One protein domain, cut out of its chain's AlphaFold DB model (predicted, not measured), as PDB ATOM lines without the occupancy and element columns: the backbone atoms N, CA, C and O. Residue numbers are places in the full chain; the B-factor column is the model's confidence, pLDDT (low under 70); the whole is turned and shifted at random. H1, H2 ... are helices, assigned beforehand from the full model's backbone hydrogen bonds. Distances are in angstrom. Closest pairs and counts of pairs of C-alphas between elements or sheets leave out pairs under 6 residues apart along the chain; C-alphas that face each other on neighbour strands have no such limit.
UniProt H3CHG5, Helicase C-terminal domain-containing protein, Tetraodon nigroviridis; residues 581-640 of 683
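Overview. This is residues 581 to 640 of the 683 residues of the protein "Helicase C-terminal domain-containing protein" of Tetraodon nigroviridis (UniProt H3CHG5). H2 and H3 make an open V with its point at their tight link, and H1 comes with its last turns to the mouth of this V, about perpendicular to both arms, while its first residues, 581 to 587, stick out as a free arm. At the far end of H3 the short H4 folds back on it as a small helical hairpin, so the four helices form an open zigzag with few contacts. The printed part has 60 residues with four named helices in the order H1, H2, H3, H4 and no named strand; the class is all helix. It is only just compact, close to loose, with a radius of gyration of the C-alphas of 12.3 A, and the C-alphas span 31 by 28 by 20 A.

Arrangement. H1, residues 581 to 597, touches H2, residues 603 to 612, with its residues 591 to 595 alone. The closest C-alphas are those of Glu 592 and Val 603, 5.7 A apart, and the two lines are about perpendicular at 82 degrees. H1 is close to but not clearly touching H3, residues 615 to 627; their closest C-alphas, those of Met 594 and Tyr 625, are 6.8 A apart, and their lines are about perpendicular at 88 degrees. H2 and H3 are close but not clearly touching, with the closest C-alphas, those of Ile 610 and Arg 618, 6.5 A apart. They run opposite ways at a steep tilt of 43 degrees. H3 touches H4, residues 634 to 640, with its residues 623 to 627 alone, and the two form a helical hairpin. Their closest C-alphas, those of Met 627 and Ser 635, are 5.2 A apart; they run opposite ways at a tilt of 37 degrees, only just steep. H4 is apart from H1 and from H2. In H1, H2, H3 and H4 every O i to N i+4 pair is within hydrogen-bond range.

Along the chain. H1 begins at C-alpha 581 at (-16.580, 10.233, -35.381) and measures 23.9 A from first to last C-alpha. H2 measures 14.3 A and H3 18.2 A, with C-alpha 615 of H3 at (-23.138, 26.466, -14.653). H4 measures 10.0 A and ends at C-alpha 640 at (-8.309, 36.048, -17.442).

Size, cuts and confidence. The C-alphas of Gln 581 and Asn 640, the two farthest apart, are 32.5 A from each other. The printed part has no cut. The links from H1 to H2 and from H2 to H3 are tight, and the link from H3 to H4, of 6 residues, is short. Residues 611 to 617, of which 615 to 617 belong to H3, stand free. The mean pLDDT of the printed part is 71.8, and residues 581 to 589 and 628 to 640 of the model are under 70.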
ATOM      1  N   GLN A 581     -17.260  11.253 -36.199       52.38
ATOM      2  CA  GLN A 581     -16.580  10.233 -35.381       52.38
ATOM      3  C   GLN A 581     -15.260  10.715 -34.760       52.38
ATOM      4  O   GLN A 581     -14.975  10.345 -33.626       52.38
ATOM      5  N   ALA A 582     -14.486  11.555 -35.455       54.16
ATOM      6  CA  ALA A 582     -13.256  12.138 -34.914       54.16
ATOM      7  C   ALA A 582     -13.531  12.982 -33.655       54.16
ATOM      8  O   ALA A 582     -12.914  12.761 -32.616       54.16
ATOM      9  N   ILE A 583     -14.532  13.868 -33.713       54.16
ATOM     10  CA  ILE A 583     -14.953  14.700 -32.576       54.16
ATOM     11  C   ILE A 583     -15.587  13.829 -31.481       54.16
ATOM     12  O   ILE A 583     -15.292  14.025 -30.307       54.16
ATOM     13  N   ARG A 584     -16.378  12.800 -31.830       52.97
ATOM     14  CA  ARG A 584     -16.880  11.817 -30.847       52.97
ATOM     15  C   ARG A 584     -15.747  11.112 -30.099       52.97
ATOM     16  O   ARG A 584     -15.867  10.954 -28.892       52.97
ATOM     17  N   ARG A 585     -14.666  10.706 -30.776       54.62
ATOM     18  CA  ARG A 585     -13.493  10.087 -30.132       54.62
ATOM     19  C   ARG A 585     -12.750  11.094 -29.253       54.62
ATOM     20  O   ARG A 585     -12.508  10.787 -28.095       54.62
ATOM     21  N   TYR A 586     -12.479  12.299 -29.758       55.69
ATOM     22  CA  TYR A 586     -11.768  13.348 -29.020       55.69
ATOM     23  C   TYR A 586     -12.529  13.817 -27.768       55.69
ATOM     24  O   TYR A 586     -11.987  13.786 -26.668       55.69
ATOM     25  N   CYS A 587     -13.815  14.159 -27.892       56.91
ATOM     26  CA  CYS A 587     -14.634  14.565 -26.748       56.91
ATOM     27  C   CYS A 587     -14.899  13.406 -25.776       56.91
ATOM     28  O   CYS A 587     -14.974  13.639 -24.573       56.91
ATOM     29  N   LYS A 588     -15.010  12.157 -26.260       66.94
ATOM     30  CA  LYS A 588     -15.072  10.982 -25.378       66.94
ATOM     31  C   LYS A 588     -13.770  10.835 -24.585       66.94
ATOM     32  O   LYS A 588     -13.849  10.701 -23.371       66.94
ATOM     33  N   GLN A 589     -12.614  10.928 -25.242       69.19
ATOM     34  CA  GLN A 589     -11.304  10.854 -24.595       69.19
ATOM     35  C   GLN A 589     -11.128  11.970 -23.552       69.19
ATOM     36  O   GLN A 589     -10.754  11.686 -22.421       69.19
ATOM     37  N   GLN A 590     -11.482  13.219 -23.874       70.38
ATOM     38  CA  GLN A 590     -11.447  14.319 -22.900       70.38
ATOM     39  C   GLN A 590     -12.384  14.074 -21.708       70.38
ATOM     40  O   GLN A 590     -12.002  14.322 -20.568       70.38
ATOM     41  N   LEU A 591     -13.592  13.545 -21.935       77.00
ATOM     42  CA  LEU A 591     -14.507  13.175 -20.849       77.00
ATOM     43  C   LEU A 591     -14.008  11.964 -20.040       77.00
ATOM     44  O   LEU A 591     -14.295  11.891 -18.849       77.00
ATOM     45  N   GLU A 592     -13.248  11.046 -20.642       79.62
ATOM     46  CA  GLU A 592     -12.561   9.937 -19.961       79.62
ATOM     47  C   GLU A 592     -11.405  10.448 -19.088       79.62
ATOM     48  O   GLU A 592     -11.331  10.100 -17.910       79.62
ATOM     49  N   GLU A 593     -10.565  11.343 -19.611       79.81
ATOM     50  CA  GLU A 593      -9.473  11.997 -18.881       79.81
ATOM     51  C   GLU A 593      -9.995  12.871 -17.727       79.81
ATOM     52  O   GLU A 593      -9.481  12.802 -16.607       79.81
ATOM     53  N   MET A 594     -11.057  13.653 -17.956       79.75
ATOM     54  CA  MET A 594     -11.725  14.427 -16.907       79.75
ATOM     55  C   MET A 594     -12.375  13.516 -15.856       79.75
ATOM     56  O   MET A 594     -12.151  13.729 -14.663       79.75
ATOM     57  N   ALA A 595     -13.127  12.482 -16.258       82.88
ATOM     58  CA  ALA A 595     -13.753  11.543 -15.323       82.88
ATOM     59  C   ALA A 595     -12.707  10.827 -14.454       82.88
ATOM     60  O   ALA A 595     -12.870  10.765 -13.236       82.88
ATOM     61  N   ALA A 596     -11.606  10.360 -15.055       82.38
ATOM     62  CA  ALA A 596     -10.494   9.742 -14.341       82.38
ATOM     63  C   ALA A 596      -9.836  10.720 -13.355       82.38
ATOM     64  O   ALA A 596      -9.622  10.372 -12.190       82.38
ATOM     65  N   LYS A 597      -9.578  11.969 -13.773       80.38
ATOM     66  CA  LYS A 597      -8.991  13.001 -12.906       80.38
ATOM     67  C   LYS A 597      -9.892  13.337 -11.709       80.38
ATOM     68  O   LYS A 597      -9.404  13.426 -10.583       80.38
ATOM     69  N   PHE A 598     -11.194  13.499 -11.936       83.00
ATOM     70  CA  PHE A 598     -12.183  13.741 -10.879       83.00
ATOM     71  C   PHE A 598     -12.636  12.452 -10.158       83.00
ATOM     72  O   PHE A 598     -13.495  12.513  -9.283       83.00
ATOM     73  N   LYS A 599     -12.008  11.304 -10.459       84.38
ATOM     74  CA  LYS A 599     -12.204   9.988  -9.819       84.38
ATOM     75  C   LYS A 599     -13.623   9.412  -9.926       84.38
ATOM     76  O   LYS A 599     -14.039   8.624  -9.076       84.38
ATOM     77  N   PHE A 600     -14.355   9.752 -10.985       83.19
ATOM     78  CA  PHE A 600     -15.633   9.113 -11.297       83.19
ATOM     79  C   PHE A 600     -15.407   7.694 -11.850       83.19
ATOM     80  O   PHE A 600     -14.535   7.503 -12.697       83.19
ATOM     81  N   PRO A 601     -16.210   6.690 -11.446       76.94
ATOM     82  CA  PRO A 601     -16.018   5.299 -11.866       76.94
ATOM     83  C   PRO A 601     -16.473   5.032 -13.311       76.94
ATOM     84  O   PRO A 601     -16.254   3.943 -13.834       76.94
ATOM     85  N   SER A 602     -17.134   5.993 -13.965       84.25
ATOM     86  CA  SER A 602     -17.449   5.929 -15.394       84.25
ATOM     87  C   SER A 602     -17.693   7.314 -15.993       84.25
ATOM     88  O   SER A 602     -18.211   8.216 -15.331       84.25
ATOM     89  N   VAL A 603     -17.424   7.434 -17.295       81.06
ATOM     90  CA  VAL A 603     -17.783   8.597 -18.130       81.06
ATOM     91  C   VAL A 603     -19.276   8.914 -18.040       81.06
ATOM     92  O   VAL A 603     -19.668  10.075 -18.045       81.06
ATOM     93  N   HIS A 604     -20.119   7.880 -17.945       79.31
ATOM     94  CA  HIS A 604     -21.566   8.045 -17.884       79.31
ATOM     95  C   HIS A 604     -22.010   8.725 -16.585       79.31
ATOM     96  O   HIS A 604     -22.798   9.666 -16.644       79.31
ATOM     97  N   GLN A 605     -21.469   8.325 -15.428       78.62
ATOM     98  CA  GLN A 605     -21.760   9.020 -14.169       78.62
ATOM     99  C   GLN A 605     -21.208  10.450 -14.164       78.62
ATOM    100  O   GLN A 605     -21.924  11.357 -13.754       78.62
ATOM    101  N   PHE A 606     -20.001  10.678 -14.695       84.00
ATOM    102  CA  PHE A 606     -19.456  12.032 -14.825       84.00
ATOM    103  C   PHE A 606     -20.332  12.932 -15.719       84.00
ATOM    104  O   PHE A 606     -20.634  14.063 -15.355       84.00
ATOM    105  N   ALA A 607     -20.819  12.416 -16.852       78.69
ATOM    106  CA  ALA A 607     -21.723  13.141 -17.745       78.69
ATOM    107  C   ALA A 607     -23.107  13.405 -17.118       78.69
ATOM    108  O   ALA A 607     -23.660  14.489 -17.299       78.69
ATOM    109  N   VAL A 608     -23.659  12.449 -16.362       81.75
ATOM    110  CA  VAL A 608     -24.902  12.649 -15.592       81.75
ATOM    111  C   VAL A 608     -24.717  13.723 -14.522       81.75
ATOM    112  O   VAL A 608     -25.626  14.529 -14.325       81.75
ATOM    113  N   GLU A 609     -23.553  13.780 -13.874       81.12
ATOM    114  CA  GLU A 609     -23.270  14.800 -12.866       81.12
ATOM    115  C   GLU A 609     -23.073  16.185 -13.497       81.12
ATOM    116  O   GLU A 609     -23.716  17.133 -13.066       81.12
ATOM    117  N   ILE A 610     -22.332  16.306 -14.608       81.62
ATOM    118  CA  ILE A 610     -22.228  17.555 -15.396       81.62
ATOM    119  C   ILE A 610     -23.612  18.114 -15.765       81.62
ATOM    120  O   ILE A 610     -23.807  19.332 -15.755       81.62
ATOM    121  N   LEU A 611     -24.577  17.250 -16.099       78.75
ATOM    122  CA  LEU A 611     -25.953  17.646 -16.422       78.75
ATOM    123  C   LEU A 611     -26.782  18.052 -15.189       78.75
ATOM    124  O   LEU A 611     -27.781  18.751 -15.352       78.75
ATOM    125  N   ARG A 612     -26.375  17.647 -13.979       80.12
ATOM    126  CA  ARG A 612     -26.977  18.053 -12.697       80.12
ATOM    127  C   ARG A 612     -26.341  19.309 -12.098       80.12
ATOM    128  O   ARG A 612     -27.053  20.086 -11.472       80.12
ATOM    129  N   SER A 613     -25.036  19.505 -12.277       81.06
ATOM    130  CA  SER A 613     -24.286  20.624 -11.703       81.06
ATOM    131  C   SER A 613     -24.709  21.984 -12.260       81.06
ATOM    132  O   SER A 613     -25.024  22.131 -13.446       81.06
ATOM    133  N   ASP A 614     -24.617  23.016 -11.424       79.31
ATOM    134  CA  ASP A 614     -24.826  24.402 -11.841       79.31
ATOM    135  C   ASP A 614     -23.773  24.883 -12.860       79.31
ATOM    136  O   ASP A 614     -22.633  24.396 -12.862       79.31
ATOM    137  N   PRO A 615     -24.089  25.894 -13.698       70.69
ATOM    138  CA  PRO A 615     -23.138  26.466 -14.653       70.69
ATOM    139  C   PRO A 615     -21.795  26.874 -14.022       70.69
ATOM    140  O   PRO A 615     -20.743  26.566 -14.580       70.69
ATOM    141  N   GLY A 616     -21.815  27.486 -12.831       73.38
ATOM    142  CA  GLY A 616     -20.597  27.885 -12.112       73.38
ATOM    143  C   GLY A 616     -19.737  26.704 -11.644       73.38
ATOM    144  O   GLY A 616     -18.509  26.776 -11.696       73.38
ATOM    145  N   GLN A 617     -20.354  25.579 -11.261       74.62
ATOM    146  CA  GLN A 617     -19.619  24.356 -10.917       74.62
ATOM    147  C   GLN A 617     -18.971  23.731 -12.158       74.62
ATOM    148  O   GLN A 617     -17.794  23.373 -12.113       74.62
ATOM    149  N   ARG A 618     -19.684  23.686 -13.296       79.06
ATOM    150  CA  ARG A 618     -19.116  23.219 -14.575       79.06
ATOM    151  C   ARG A 618     -17.895  24.039 -15.001       79.06
ATOM    152  O   ARG A 618     -16.869  23.456 -15.349       79.06
ATOM    153  N   VAL A 619     -17.974  25.371 -14.930       75.19
ATOM    154  CA  VAL A 619     -16.831  26.264 -15.213       75.19
ATOM    155  C   VAL A 619     -15.683  26.016 -14.228       75.19
ATOM    156  O   VAL A 619     -14.530  25.934 -14.646       75.19
ATOM    157  N   THR A 620     -15.981  25.798 -12.943       78.00
ATOM    158  CA  THR A 620     -14.966  25.476 -11.925       78.00
ATOM    159  C   THR A 620     -14.229  24.169 -12.241       78.00
ATOM    160  O   THR A 620     -13.001  24.138 -12.169       78.00
ATOM    161  N   TRP A 621     -14.928  23.103 -12.648       78.38
ATOM    162  CA  TRP A 621     -14.291  21.839 -13.050       78.38
ATOM    163  C   TRP A 621     -13.488  21.960 -14.349       78.38
ATOM    164  O   TRP A 621     -12.377  21.435 -14.419       78.38
ATOM    165  N   LEU A 622     -13.989  22.683 -15.355       76.56
ATOM    166  CA  LEU A 622     -13.234  22.957 -16.585       76.56
ATOM    167  C   LEU A 622     -11.945  23.732 -16.279       76.56
ATOM    168  O   LEU A 622     -10.864  23.310 -16.691       76.56
ATOM    169  N   ARG A 623     -12.031  24.800 -15.476       72.81
ATOM    170  CA  ARG A 623     -10.870  25.576 -15.023       72.81
ATOM    171  C   ARG A 623      -9.882  24.708 -14.242       72.81
ATOM    172  O   ARG A 623      -8.697  24.702 -14.563       72.81
ATOM    173  N   GLN A 624     -10.354  23.913 -13.280       75.81
ATOM    174  CA  GLN A 624      -9.502  22.976 -12.540       75.81
ATOM    175  C   GLN A 624      -8.836  21.938 -13.452       75.81
ATOM    176  O   GLN A 624      -7.688  21.580 -13.194       75.81
ATOM    177  N   TYR A 625      -9.519  21.429 -14.484       80.19
ATOM    178  CA  TYR A 625      -8.949  20.510 -15.475       80.19
ATOM    179  C   TYR A 625      -7.829  21.179 -16.277       80.19
ATOM    180  O   TYR A 625      -6.682  20.749 -16.158       80.19
ATOM    181  N   TYR A 626      -8.114  22.270 -16.993       71.06
ATOM    182  CA  TYR A 626      -7.121  22.927 -17.850       71.06
ATOM    183  C   TYR A 626      -5.931  23.511 -17.071       71.06
ATOM    184  O   TYR A 626      -4.799  23.418 -17.542       71.06
ATOM    185  N   MET A 627      -6.138  24.021 -15.851       70.38
ATOM    186  CA  MET A 627      -5.040  24.516 -15.008       70.38
ATOM    187  C   MET A 627      -4.102  23.410 -14.485       70.38
ATOM    188  O   MET A 627      -3.005  23.737 -14.046       70.38
ATOM    189  N   SER A 628      -4.468  22.120 -14.549       68.44
ATOM    190  CA  SER A 628      -3.559  21.018 -14.170       68.44
ATOM    191  C   SER A 628      -2.834  20.357 -15.342       68.44
ATOM    192  O   SER A 628      -2.127  19.379 -15.123       68.44
ATOM    193  N   LEU A 629      -3.033  20.820 -16.579       66.06
ATOM    194  CA  LEU A 629      -2.342  20.271 -17.755       66.06
ATOM    195  C   LEU A 629      -0.930  20.867 -17.942       66.06
ATOM    196  O   LEU A 629      -0.294  20.634 -18.964       66.06
ATOM    197  N   ASN A 630      -0.433  21.632 -16.960       56.56
ATOM    198  CA  ASN A 630       0.919  22.206 -16.904       56.56
ATOM    199  C   ASN A 630       1.352  22.971 -18.175       56.56
ATOM    200  O   ASN A 630       2.534  23.028 -18.511       56.56
ATOM    201  N   HIS A 631       0.399  23.603 -18.866       64.75
ATOM    202  CA  HIS A 631       0.654  24.484 -20.004       64.75
ATOM    203  C   HIS A 631       0.674  25.956 -19.543       64.75
ATOM    204  O   HIS A 631      -0.398  26.532 -19.339       64.75
ATOM    205  N   PRO A 632       1.854  26.598 -19.395       58.16
ATOM    206  CA  PRO A 632       1.985  27.897 -18.719       58.16
ATOM    207  C   PRO A 632       1.375  29.088 -19.477       58.16
ATOM    208  O   PRO A 632       1.141  30.135 -18.883       58.16
ATOM    209  N   GLY A 633       1.094  28.952 -20.778       59.56
ATOM    210  CA  GLY A 633       0.275  29.931 -21.503       59.56
ATOM    211  C   GLY A 633      -1.218  29.783 -21.187       59.56
ATOM    212  O   GLY A 633      -1.904  30.767 -20.926       59.56
ATOM    213  N   LEU A 634      -1.707  28.539 -21.148       61.50
ATOM    214  CA  LEU A 634      -3.129  28.222 -20.998       61.50
ATOM    215  C   LEU A 634      -3.669  28.608 -19.613       61.50
ATOM    216  O   LEU A 634      -4.801  29.068 -19.506       61.50
ATOM    217  N   SER A 635      -2.855  28.471 -18.560       58.78
ATOM    218  CA  SER A 635      -3.213  28.874 -17.191       58.78
ATOM    219  C   SER A 635      -3.552  30.360 -17.061       58.78
ATOM    220  O   SER A 635      -4.381  30.721 -16.224       58.78
ATOM    221  N   ASN A 636      -2.927  31.205 -17.886       59.06
ATOM    222  CA  ASN A 636      -3.094  32.654 -17.846       59.06
ATOM    223  C   ASN A 636      -4.368  33.051 -18.601       59.06
ATOM    224  O   ASN A 636      -5.234  33.699 -18.025       59.06
ATOM    225  N   THR A 637      -4.541  32.550 -19.831       64.06
ATOM    226  CA  THR A 637      -5.774  32.685 -20.628       64.06
ATOM    227  C   THR A 637      -7.007  32.224 -19.837       64.06
ATOM    228  O   THR A 637      -7.909  33.009 -19.570       64.06
ATOM    229  N   VAL A 638      -6.991  30.998 -19.300       63.88
ATOM    230  CA  VAL A 638      -8.101  30.441 -18.495       63.88
ATOM    231  C   VAL A 638      -8.345  31.210 -17.182       63.88
ATOM    232  O   VAL A 638      -9.425  31.113 -16.602       63.88
ATOM    233  N   THR A 639      -7.368  31.979 -16.691       61.81
ATOM    234  CA  THR A 639      -7.533  32.822 -15.495       61.81
ATOM    235  C   THR A 639      -8.119  34.196 -15.814       61.81
ATOM    236  O   THR A 639      -8.886  34.702 -14.995       61.81
ATOM    237  N   ASN A 640      -7.798  34.759 -16.980       60.81
ATOM    238  CA  ASN A 640      -8.309  36.048 -17.442       60.81
ATOM    239  C   ASN A 640      -9.750  35.925 -17.961       60.81
ATOM    240  O   ASN A 640     -10.615  36.697 -17.557       60.81
TER     241      ASN A 640